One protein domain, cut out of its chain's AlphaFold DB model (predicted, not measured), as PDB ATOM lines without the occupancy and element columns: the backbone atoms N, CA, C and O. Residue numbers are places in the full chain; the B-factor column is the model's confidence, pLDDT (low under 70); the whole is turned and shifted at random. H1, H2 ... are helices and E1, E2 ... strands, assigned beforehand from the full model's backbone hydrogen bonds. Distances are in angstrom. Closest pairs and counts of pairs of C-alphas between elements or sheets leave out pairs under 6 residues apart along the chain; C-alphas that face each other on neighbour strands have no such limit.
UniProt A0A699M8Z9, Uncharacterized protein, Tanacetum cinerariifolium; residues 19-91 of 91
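AT A GLANCE: This is residues 19 to 91 of the 91 residues of an uncharacterized protein of Tanacetum cinerariifolium (UniProt A0A699M8Z9). Three short helices spread loosely at one end of an open, flat model, and a long two-stranded hairpin, E1 and E2, runs out from them to make the other end. H1 turns through a tight link into H2, while H3, after the hairpin, lies apart from both. The printed part has 73 residues, with three named helices and two named strands in the order H1, H2, E1, E2, H3; the sheet E1 - E2 is antiparallel and the class is mixed, helices and strands. It is extended, with a radius of gyration of the C-alphas of 19.0 A, and spans 60 by 37 by 14 A.

HOW THE PARTS SIT: H1, residues 19 to 29, and H2, residues 34 to 42, only just touch, with 3 pairs of C-alphas within 8 A, and only at the corner by their link. Their closest C-alphas, of Ile 28 and Asn 34, are 5.4 A apart. They run opposite ways at a steep tilt of 52 degrees. E1, residues 48 to 58, and E2, residues 61 to 70, form an antiparallel hairpin, with 156 degrees between their directions. N 53 and O 65, 2.8 A apart, and N 49 and O 69, 3.0 A apart, are within hydrogen-bond range. H3, residues 78 to 89, is apart from H1, H2 and E1. Every O i to N i+4 pair is within hydrogen-bond range in H1, H2 and H3.

IN THESE COORDINATES: H1 begins at C-alpha 19 (-28.902, -66.428, 14.255) and is 15.6 A long; H2 measures 12.3 A. E1 measures 30.2 A, ending at C-alpha 58 (-58.943, -41.244, -16.103), and E2 27.8 A. H3 measures 16.5 A, ending at C-alpha 89 (-42.255, -38.194, 32.888).

THE WHOLE: The C-alphas farthest apart, of Pro 32 and Glu 59, are 60.3 A apart. Residues 19 to 24, 39 to 44 and 85 to 91 stand free. The printed part has no cut and no long link. Its mean pLDDT is 78.6; residues 45, 47, 69 to 73 and 90 to 91 are under 70.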
ATOM      1  N   GLN A  19     -30.033 -66.549  13.335       81.19
ATOM      2  CA  GLN A  19     -28.902 -66.428  14.255       81.19
ATOM      3  C   GLN A  19     -28.807 -65.016  14.844       81.19
ATOM      4  O   GLN A  19     -28.690 -64.855  16.060       81.19
ATOM      5  N   TRP A  20     -28.938 -63.984  14.009       82.38
ATOM      6  CA  TRP A  20     -28.936 -62.595  14.467       82.38
ATOM      7  C   TRP A  20     -30.110 -62.277  15.384       82.38
ATOM      8  O   TRP A  20     -29.919 -61.633  16.414       82.38
ATOM      9  N   LYS A  21     -31.305 -62.784  15.071       83.50
ATOM     10  CA  LYS A  21     -32.487 -62.631  15.926       83.50
ATOM     11  C   LYS A  21     -32.243 -63.204  17.323       83.50
ATOM     12  O   LYS A  21     -32.612 -62.565  18.305       83.50
ATOM     13  N   SER A  22     -31.592 -64.365  17.427       85.62
ATOM     14  CA  SER A  22     -31.217 -64.948  18.723       85.62
ATOM     15  C   SER A  22     -30.171 -64.106  19.456       85.62
ATOM     16  O   SER A  22     -30.293 -63.878  20.659       85.62
ATOM     17  N   LYS A  23     -29.163 -63.603  18.735       88.00
ATOM     18  CA  LYS A  23     -28.079 -62.795  19.311       88.00
ATOM     19  C   LYS A  23     -28.581 -61.455  19.856       88.00
ATOM     20  O   LYS A  23     -28.174 -61.047  20.937       88.00
ATOM     21  N   ILE A  24     -29.504 -60.803  19.144       87.25
ATOM     22  CA  ILE A  24     -30.149 -59.558  19.582       87.25
ATOM     23  C   ILE A  24     -31.009 -59.798  20.825       87.25
ATOM     24  O   ILE A  24     -30.917 -59.018  21.766       87.25
ATOM     25  N   LYS A  25     -31.798 -60.881  20.864       88.81
ATOM     26  CA  LYS A  25     -32.590 -61.232  22.054       88.81
ATOM     27  C   LYS A  25     -31.705 -61.416  23.285       88.81
ATOM     28  O   LYS A  25     -31.894 -60.712  24.267       88.81
ATOM     29  N   SER A  26     -30.673 -62.253  23.174       91.88
ATOM     30  CA  SER A  26     -29.728 -62.482  24.272       91.88
ATOM     31  C   SER A  26     -29.027 -61.192  24.711       91.88
ATOM     32  O   SER A  26     -28.877 -60.954  25.903       91.88
ATOM     33  N   TYR A  27     -28.645 -60.322  23.770       90.62
ATOM     34  CA  TYR A  27     -28.063 -59.023  24.102       90.62
ATOM     35  C   TYR A  27     -29.026 -58.149  24.913       90.62
ATOM     36  O   TYR A  27     -28.609 -57.572  25.915       90.62
ATOM     37  N   ILE A  28     -30.297 -58.070  24.506       92.88
ATOM     38  CA  ILE A  28     -31.330 -57.307  25.218       92.88
ATOM     39  C   ILE A  28     -31.503 -57.842  26.636       92.88
ATOM     40  O   ILE A  28     -31.501 -57.043  27.566       92.88
ATOM     41  N   ASP A  29     -31.566 -59.163  26.811       92.62
ATOM     42  CA  ASP A  29     -31.789 -59.795  28.118       92.62
ATOM     43  C   ASP A  29     -30.704 -59.433  29.147       92.62
ATOM     44  O   ASP A  29     -30.999 -59.325  30.336       92.62
ATOM     45  N   THR A  30     -29.471 -59.173  28.692       95.62
ATOM     46  CA  THR A  30     -28.344 -58.769  29.559       95.62
ATOM     47  C   THR A  30     -28.337 -57.292  29.966       95.62
ATOM     48  O   THR A  30     -27.480 -56.884  30.754       95.62
ATOM     49  N   LYS A  31     -29.221 -56.451  29.417       94.12
ATOM     50  CA  LYS A  31     -29.218 -55.011  29.710       94.12
ATOM     51  C   LYS A  31     -30.036 -54.669  30.956       94.12
ATOM     52  O   LYS A  31     -31.082 -55.265  31.176       94.12
ATOM     53  N   PRO A  32     -29.630 -53.647  31.732       90.75
ATOM     54  CA  PRO A  32     -30.380 -53.206  32.912       90.75
ATOM     55  C   PRO A  32     -31.759 -52.610  32.579       90.75
ATOM     56  O   PRO A  32     -32.606 -52.506  33.451       90.75
ATOM     57  N   ASN A  33     -32.001 -52.226  31.323       90.69
ATOM     58  CA  ASN A  33     -33.289 -51.750  30.817       90.69
ATOM     59  C   ASN A  33     -34.002 -52.799  29.937       90.69
ATOM     60  O   ASN A  33     -34.813 -52.432  29.083       90.69
ATOM     61  N   ASN A  34     -33.685 -54.091  30.107       92.69
ATOM     62  CA  ASN A  34     -34.234 -55.192  29.310       92.69
ATOM     63  C   ASN A  34     -35.773 -55.208  29.287       92.69
ATOM     64  O   ASN A  34     -36.357 -55.324  28.213       92.69
ATOM     65  N   GLU A  35     -36.430 -55.012  30.430       88.12
ATOM     66  CA  GLU A  35     -37.889 -54.958  30.560       88.12
ATOM     67  C   GLU A  35     -38.486 -53.834  29.712       88.12
ATOM     68  O   GLU A  35     -39.452 -54.046  28.977       88.12
ATOM     69  N   HIS A  36     -37.868 -52.651  29.742       83.88
ATOM     70  CA  HIS A  36     -38.312 -51.510  28.947       83.88
ATOM     71  C   HIS A  36     -38.129 -51.771  27.442       83.88
ATOM     72  O   HIS A  36     -39.021 -51.480  26.646       83.88
ATOM     73  N   ILE A  37     -37.014 -52.388  27.040       86.38
ATOM     74  CA  ILE A  37     -36.783 -52.761  25.637       86.38
ATOM     75  C   ILE A  37     -37.814 -53.802  25.174       86.38
ATOM     76  O   ILE A  37     -38.392 -53.651  24.096       86.38
ATOM     77  N   HIS A  38     -38.091 -54.828  25.986       87.69
ATOM     78  CA  HIS A  38     -39.119 -55.834  25.693       87.69
ATOM     79  C   HIS A  38     -40.510 -55.209  25.582       87.69
ATOM     80  O   HIS A  38     -41.244 -55.518  24.641       87.69
ATOM     81  N   TYR A  39     -40.850 -54.282  26.480       85.12
ATOM     82  CA  TYR A  39     -42.101 -53.529  26.422       85.12
ATOM     83  C   TYR A  39     -42.240 -52.763  25.100       85.12
ATOM     84  O   TYR A  39     -43.288 -52.852  24.462       85.12
ATOM     85  N   CYS A  40     -41.188 -52.071  24.655       82.19
ATOM     86  CA  CYS A  40     -41.176 -51.329  23.392       82.19
ATOM     87  C   CYS A  40     -41.241 -52.236  22.156       82.19
ATOM     88  O   CYS A  40     -41.809 -51.845  21.143       82.19
ATOM     89  N   LEU A  41     -40.687 -53.451  22.214       83.62
ATOM     90  CA  LEU A  41     -40.799 -54.421  21.120       83.62
ATOM     91  C   LEU A  41     -42.206 -55.027  21.014       83.62
ATOM     92  O   LEU A  41     -42.678 -55.269  19.904       83.62
ATOM     93  N   GLN A  42     -42.873 -55.273  22.147       83.88
ATOM     94  CA  GLN A  42     -44.260 -55.758  22.176       83.88
ATOM     95  C   GLN A  42     -45.272 -54.650  21.864       83.88
ATOM     96  O   GLN A  42     -46.304 -54.906  21.247       83.88
ATOM     97  N   ASN A  43     -44.960 -53.420  22.267       78.56
ATOM     98  CA  ASN A  43     -45.782 -52.235  22.073       78.56
ATOM     99  C   ASN A  43     -44.989 -51.218  21.249       78.56
ATOM    100  O   ASN A  43     -44.571 -50.191  21.793       78.56
ATOM    101  N   PRO A  44     -44.736 -51.507  19.956       72.81
ATOM    102  CA  PRO A  44     -43.976 -50.595  19.127       72.81
ATOM    103  C   PRO A  44     -44.675 -49.231  19.120       72.81
ATOM    104  O   PRO A  44     -45.896 -49.170  18.934       72.81
ATOM    105  N   PRO A  45     -43.923 -48.131  19.301       66.81
ATOM    106  CA  PRO A  45     -44.493 -46.785  19.287       66.81
ATOM    107  C   PRO A  45     -45.117 -46.449  17.927       66.81
ATOM    108  O   PRO A  45     -45.970 -45.572  17.824       66.81
ATOM    109  N   TYR A  46     -44.709 -47.177  16.885       70.19
ATOM    110  CA  TYR A  46     -45.115 -46.975  15.509       70.19
ATOM    111  C   TYR A  46     -45.898 -48.180  15.012       70.19
ATOM    112  O   TYR A  46     -45.405 -49.312  14.998       70.19
ATOM    113  N   LYS A  47     -47.134 -47.929  14.585       68.88
ATOM    114  CA  LYS A  47     -47.961 -48.930  13.922       68.88
ATOM    115  C   LYS A  47     -47.733 -48.824  12.422       68.88
ATOM    116  O   LYS A  47     -47.892 -47.760  11.826       68.88
ATOM    117  N   PHE A  48     -47.394 -49.950  11.806       70.25
ATOM    118  CA  PHE A  48     -47.484 -50.073  10.360       70.25
ATOM    119  C   PHE A  48     -48.953 -50.202   9.988       70.25
ATOM    120  O   PHE A  48     -49.610 -51.179  10.360       70.25
ATOM    121  N   LYS A  49     -49.472 -49.202   9.278       72.44
ATOM    122  CA  LYS A  49     -50.825 -49.238   8.737       72.44
ATOM    123  C   LYS A  49     -50.760 -49.431   7.234       72.44
ATOM    124  O   LYS A  49     -49.979 -48.804   6.520       72.44
ATOM    125  N   TRP A  50     -51.617 -50.325   6.774       70.81
ATOM    126  CA  TRP A  50     -51.853 -50.550   5.364       70.81
ATOM    127  C   TRP A  50     -52.989 -49.640   4.939       70.81
ATOM    128  O   TRP A  50     -54.139 -49.884   5.308       70.81
ATOM    129  N   THR A  51     -52.676 -48.600   4.175       74.00
ATOM    130  CA  THR A  51     -53.706 -47.722   3.628       74.00
ATOM    131  C   THR A  51     -53.801 -47.981   2.136       74.00
ATOM    132  O   THR A  51     -52.841 -47.801   1.385       74.00
ATOM    133  N   LYS A  52     -54.974 -48.437   1.698       76.75
ATOM    134  CA  LYS A  52     -55.297 -48.489   0.275       76.75
ATOM    135  C   LYS A  52     -55.661 -47.078  -0.157       76.75
ATOM    136  O   LYS A  52     -56.579 -46.485   0.404       76.75
ATOM    137  N   LYS A  53     -54.930 -46.542  -1.124       79.56
ATOM    138  CA  LYS A  53     -55.197 -45.239  -1.715       79.56
ATOM    139  C   LYS A  53     -55.684 -45.457  -3.138       79.56
ATOM    140  O   LYS A  53     -54.982 -46.044  -3.956       79.56
ATOM    141  N   THR A  54     -56.887 -44.984  -3.424       78.50
ATOM    142  CA  THR A  54     -57.452 -45.028  -4.772       78.50
ATOM    143  C   THR A  54     -57.144 -43.709  -5.462       78.50
ATOM    144  O   THR A  54     -57.510 -42.649  -4.954       78.50
ATOM    145  N   ILE A  55     -56.438 -43.766  -6.588       76.38
ATOM    146  CA  ILE A  55     -56.094 -42.592  -7.390       76.38
ATOM    147  C   ILE A  55     -56.878 -42.697  -8.707       76.38
ATOM    148  O   ILE A  55     -56.767 -43.716  -9.393       76.38
ATOM    149  N   PRO A  56     -57.702 -41.694  -9.061       79.81
ATOM    150  CA  PRO A  56     -58.355 -41.657 -10.364       79.81
ATOM    151  C   PRO A  56     -57.300 -41.393 -11.444       79.81
ATOM    152  O   PRO A  56     -56.546 -40.425 -11.351       79.81
ATOM    153  N   VAL A  57     -57.228 -42.276 -12.438       78.56
ATOM    154  CA  VAL A  57     -56.240 -42.204 -13.531       78.56
ATOM    155  C   VAL A  57     -56.874 -41.610 -14.792       78.56
ATOM    156  O   VAL A  57     -56.202 -40.893 -15.529       78.56
ATOM    157  N   ALA A  58     -58.170 -41.841 -15.016       84.38
ATOM    158  CA  ALA A  58     -58.943 -41.244 -16.103       84.38
ATOM    159  C   ALA A  58     -60.436 -41.153 -15.745       84.38
ATOM    160  O   ALA A  58     -60.888 -41.737 -14.758       84.38
ATOM    161  N   GLU A  59     -61.218 -40.437 -16.556       71.69
ATOM    162  CA  GLU A  59     -62.676 -40.367 -16.412       71.69
ATOM    163  C   GLU A  59     -63.270 -41.789 -16.477       71.69
ATOM    164  O   GLU A  59     -63.211 -42.464 -17.502       71.69
ATOM    165  N   GLY A  60     -63.764 -42.285 -15.338       75.62
ATOM    166  CA  GLY A  60     -64.303 -43.642 -15.194       75.62
ATOM    167  C   GLY A  60     -63.303 -44.745 -14.815       75.62
ATOM    168  O   GLY A  60     -63.741 -45.876 -14.613       75.62
ATOM    169  N   SER A  61     -62.000 -44.462 -14.663       71.50
ATOM    170  CA  SER A  61     -61.009 -45.448 -14.200       71.50
ATOM    171  C   SER A  61     -60.242 -44.979 -12.959       71.50
ATOM    172  O   SER A  61     -59.749 -43.851 -12.863       71.50
ATOM    173  N   SER A  62     -60.132 -45.872 -11.978       78.06
ATOM    174  CA  SER A  62     -59.369 -45.628 -10.760       78.06
ATOM    175  C   SER A  62     -58.476 -46.814 -10.447       78.06
ATOM    176  O   SER A  62     -58.959 -47.946 -10.366       78.06
ATOM    177  N   GLU A  63     -57.198 -46.553 -10.211       79.62
ATOM    178  CA  GLU A  63     -56.257 -47.567  -9.756       79.62
ATOM    179  C   GLU A  63     -56.151 -47.513  -8.231       79.62
ATOM    180  O   GLU A  63     -56.066 -46.448  -7.615       79.62
ATOM    181  N   THR A  64     -56.208 -48.687  -7.601       76.75
ATOM    182  CA  THR A  64     -56.054 -48.808  -6.149       76.75
ATOM    183  C   THR A  64     -54.623 -49.212  -5.846       76.75
ATOM    184  O   THR A  64     -54.226 -50.349  -6.096       76.75
ATOM    185  N   PHE A  65     -53.854 -48.296  -5.269       76.69
ATOM    186  CA  PHE A  65     -52.500 -48.562  -4.809       76.69
ATOM    187  C   PHE A  65     -52.520 -48.915  -3.322       76.69
ATOM    188  O   PHE A  65     -53.272 -48.340  -2.533       76.69
ATOM    189  N   THR A  66     -51.691 -49.877  -2.923       73.44
ATOM    190  CA  THR A  66     -51.443 -50.162  -1.504       73.44
ATOM    191  C   THR A  66     -50.144 -49.478  -1.122       73.44
ATOM    192  O   THR A  66     -49.076 -49.900  -1.560       73.44
ATOM    193  N   GLU A  67     -50.239 -48.408  -0.339       74.44
ATOM    194  CA  GLU A  67     -49.073 -47.662   0.121       74.44
ATOM    195  C   GLU A  67     -48.786 -48.012   1.582       74.44
ATOM    196  O   GLU A  67     -49.682 -48.083   2.431       74.44
ATOM    197  N   TRP A  68     -47.513 -48.273   1.868       70.81
ATOM    198  CA  TRP A  68     -47.053 -48.531   3.221       70.81
ATOM    199  C   TRP A  68     -46.972 -47.213   3.981       70.81
ATOM    200  O   TRP A  68     -46.103 -46.388   3.698       70.81
ATOM    201  N   TYR A  69     -47.845 -47.027   4.968       64.25
ATOM    202  CA  TYR A  69     -47.790 -45.865   5.844       64.25
ATOM    203  C   TYR A  69     -47.243 -46.274   7.212       64.25
ATOM    204  O   TYR A  69     -47.870 -47.019   7.969       64.25
ATOM    205  N   MET A  70     -46.042 -45.792   7.526       67.94
ATOM    206  CA  MET A  70     -45.462 -45.918   8.858       67.94
ATOM    207  C   MET A  70     -45.803 -44.652   9.643       67.94
ATOM    208  O   MET A  70     -45.313 -43.565   9.324       67.94
ATOM    209  N   GLU A  71     -46.662 -44.781  10.656       68.56
ATOM    210  CA  GLU A  71     -46.898 -43.696  11.609       68.56
ATOM    211  C   GLU A  71     -45.593 -43.453  12.366       68.56
ATOM    212  O   GLU A  71     -45.169 -44.304  13.131       68.56
ATOM    213  N   ASN A  72     -44.931 -42.323  12.115       69.94
ATOM    214  CA  ASN A  72     -43.733 -41.880  12.835       69.94
ATOM    215  C   ASN A  72     -44.113 -40.806  13.862       69.94
ATOM    216  O   ASN A  72     -45.200 -40.246  13.765       69.94
ATOM    217  N   TYR A  73     -43.206 -40.424  14.770       64.44
ATOM    218  CA  TYR A  73     -43.482 -39.388  15.783       64.44
ATOM    219  C   TYR A  73     -44.066 -38.102  15.176       64.44
ATOM    220  O   TYR A  73     -45.003 -37.535  15.714       64.44
ATOM    221  N   LYS A  74     -43.587 -37.687  13.997       70.38
ATOM    222  CA  LYS A  74     -44.084 -36.492  13.292       70.38
ATOM    223  C   LYS A  74     -45.517 -36.610  12.755       70.38
ATOM    224  O   LYS A  74     -46.153 -35.592  12.531       70.38
ATOM    225  N   ASN A  75     -45.990 -37.832  12.520       73.62
ATOM    226  CA  ASN A  75     -47.256 -38.122  11.843       73.62
ATOM    227  C   ASN A  75     -48.267 -38.843  12.753       73.62
ATOM    228  O   ASN A  75     -49.382 -39.133  12.322       73.62
ATOM    229  N   VAL A  76     -47.868 -39.195  13.978       73.62
ATOM    230  CA  VAL A  76     -48.736 -39.837  14.966       73.62
ATOM    231  C   VAL A  76     -49.685 -38.793  15.564       73.62
ATOM    232  O   VAL A  76     -49.317 -37.629  15.706       73.62
ATOM    233  N   SER A  77     -50.917 -39.195  15.890       76.56
ATOM    234  CA  SER A  77     -51.910 -38.293  16.490       76.56
ATOM    235  C   SER A  77     -51.422 -37.721  17.828       76.56
ATOM    236  O   SER A  77     -50.748 -38.422  18.585       76.56
ATOM    237  N   GLN A  78     -51.801 -36.474  18.127       78.81
ATOM    238  CA  GLN A  78     -51.378 -35.747  19.330       78.81
ATOM    239  C   GLN A  78     -51.709 -36.504  20.627       78.81
ATOM    240  O   GLN A  78     -50.857 -36.610  21.496       78.81
ATOM    241  N   ASP A  79     -52.875 -37.154  20.701       77.81
ATOM    242  CA  ASP A  79     -53.289 -37.982  21.850       77.81
ATOM    243  C   ASP A  79     -52.282 -39.105  22.179       77.81
ATOM    244  O   ASP A  79     -51.978 -39.391  23.338       77.81
ATOM    245  N   ILE A  80     -51.683 -39.709  21.147       77.31
ATOM    246  CA  ILE A  80     -50.664 -40.750  21.315       77.31
ATOM    247  C   ILE A  80     -49.337 -40.131  21.772       77.31
ATOM    248  O   ILE A  80     -48.653 -40.736  22.599       77.31
ATOM    249  N   GLN A  81     -48.971 -38.948  21.268       79.38
ATOM    250  CA  GLN A  81     -47.768 -38.241  21.723       79.38
ATOM    251  C   GLN A  81     -47.879 -37.858  23.198       79.38
ATOM    252  O   GLN A  81     -46.965 -38.139  23.971       79.38
ATOM    253  N   ASP A  82     -49.012 -37.287  23.593       83.69
ATOM    254  CA  ASP A  82     -49.252 -36.819  24.955       83.69
ATOM    255  C   ASP A  82     -49.209 -37.996  25.939       83.69
ATOM    256  O   ASP A  82     -48.558 -37.926  26.983       83.69
ATOM    257  N   LYS A  83     -49.787 -39.142  25.557       82.00
ATOM    258  CA  LYS A  83     -49.691 -40.388  26.329       82.00
ATOM    259  C   LYS A  83     -48.255 -40.911  26.455       82.00
ATOM    260  O   LYS A  83     -47.886 -41.423  27.513       82.00
ATOM    261  N   LEU A  84     -47.462 -40.850  25.383       76.75
ATOM    262  CA  LEU A  84     -46.064 -41.294  25.406       76.75
ATOM    263  C   LEU A  84     -45.204 -40.384  26.291       76.75
ATOM    264  O   LEU A  84     -44.405 -40.900  27.073       76.75
ATOM    265  N   ASN A  85     -45.412 -39.068  26.225       80.25
ATOM    266  CA  ASN A  85     -44.697 -38.091  27.048       80.25
ATOM    267  C   ASN A  85     -45.071 -38.210  28.531       80.25
ATOM    268  O   ASN A  85     -44.180 -38.297  29.369       80.25
ATOM    269  N   ALA A  86     -46.360 -38.347  28.859       83.00
ATOM    270  CA  ALA A  86     -46.805 -38.557  30.240       83.00
ATOM    271  C   ALA A  86     -46.214 -39.834  30.863       83.00
ATOM    272  O   ALA A  86     -45.904 -39.876  32.052       83.00
ATOM    273  N   LYS A  87     -46.023 -40.891  30.060       73.25
ATOM    274  CA  LYS A  87     -45.372 -42.123  30.521       73.25
ATOM    275  C   LYS A  87     -43.863 -41.951  30.725       73.25
ATOM    276  O   LYS A  87     -43.306 -42.614  31.594       73.25
ATOM    277  N   ALA A  88     -43.215 -41.102  29.930       71.50
ATOM    278  CA  ALA A  88     -41.792 -40.803  30.063       71.50
ATOM    279  C   ALA A  88     -41.484 -39.933  31.293       71.50
ATOM    280  O   ALA A  88     -40.434 -40.114  31.893       71.50
ATOM    281  N   GLU A  89     -42.393 -39.035  31.685       71.75
ATOM    282  CA  GLU A  89     -42.255 -38.194  32.888       71.75
ATOM    283  C   GLU A  89     -42.543 -38.941  34.204       71.75
ATOM    284  O   GLU A  89     -42.153 -38.483  35.274       71.75
ATOM    285  N   ALA A  90     -43.225 -40.088  34.139       64.62
ATOM    286  CA  ALA A  90     -43.577 -40.904  35.303       64.62
ATOM    287  C   ALA A  90     -42.501 -41.941  35.703       64.62
ATOM    288  O   ALA A  90     -42.756 -42.759  36.590       64.62
ATOM    289  N   VAL A  91     -41.338 -41.939  35.037       54.06
ATOM    290  CA  VAL A  91     -40.160 -42.796  35.298       54.06
ATOM    291  C   VAL A  91     -39.022 -41.943  35.835       54.06
ATOM    292  O   VAL A  91     -38.380 -42.396  36.809       54.06
TER     293      VAL A  91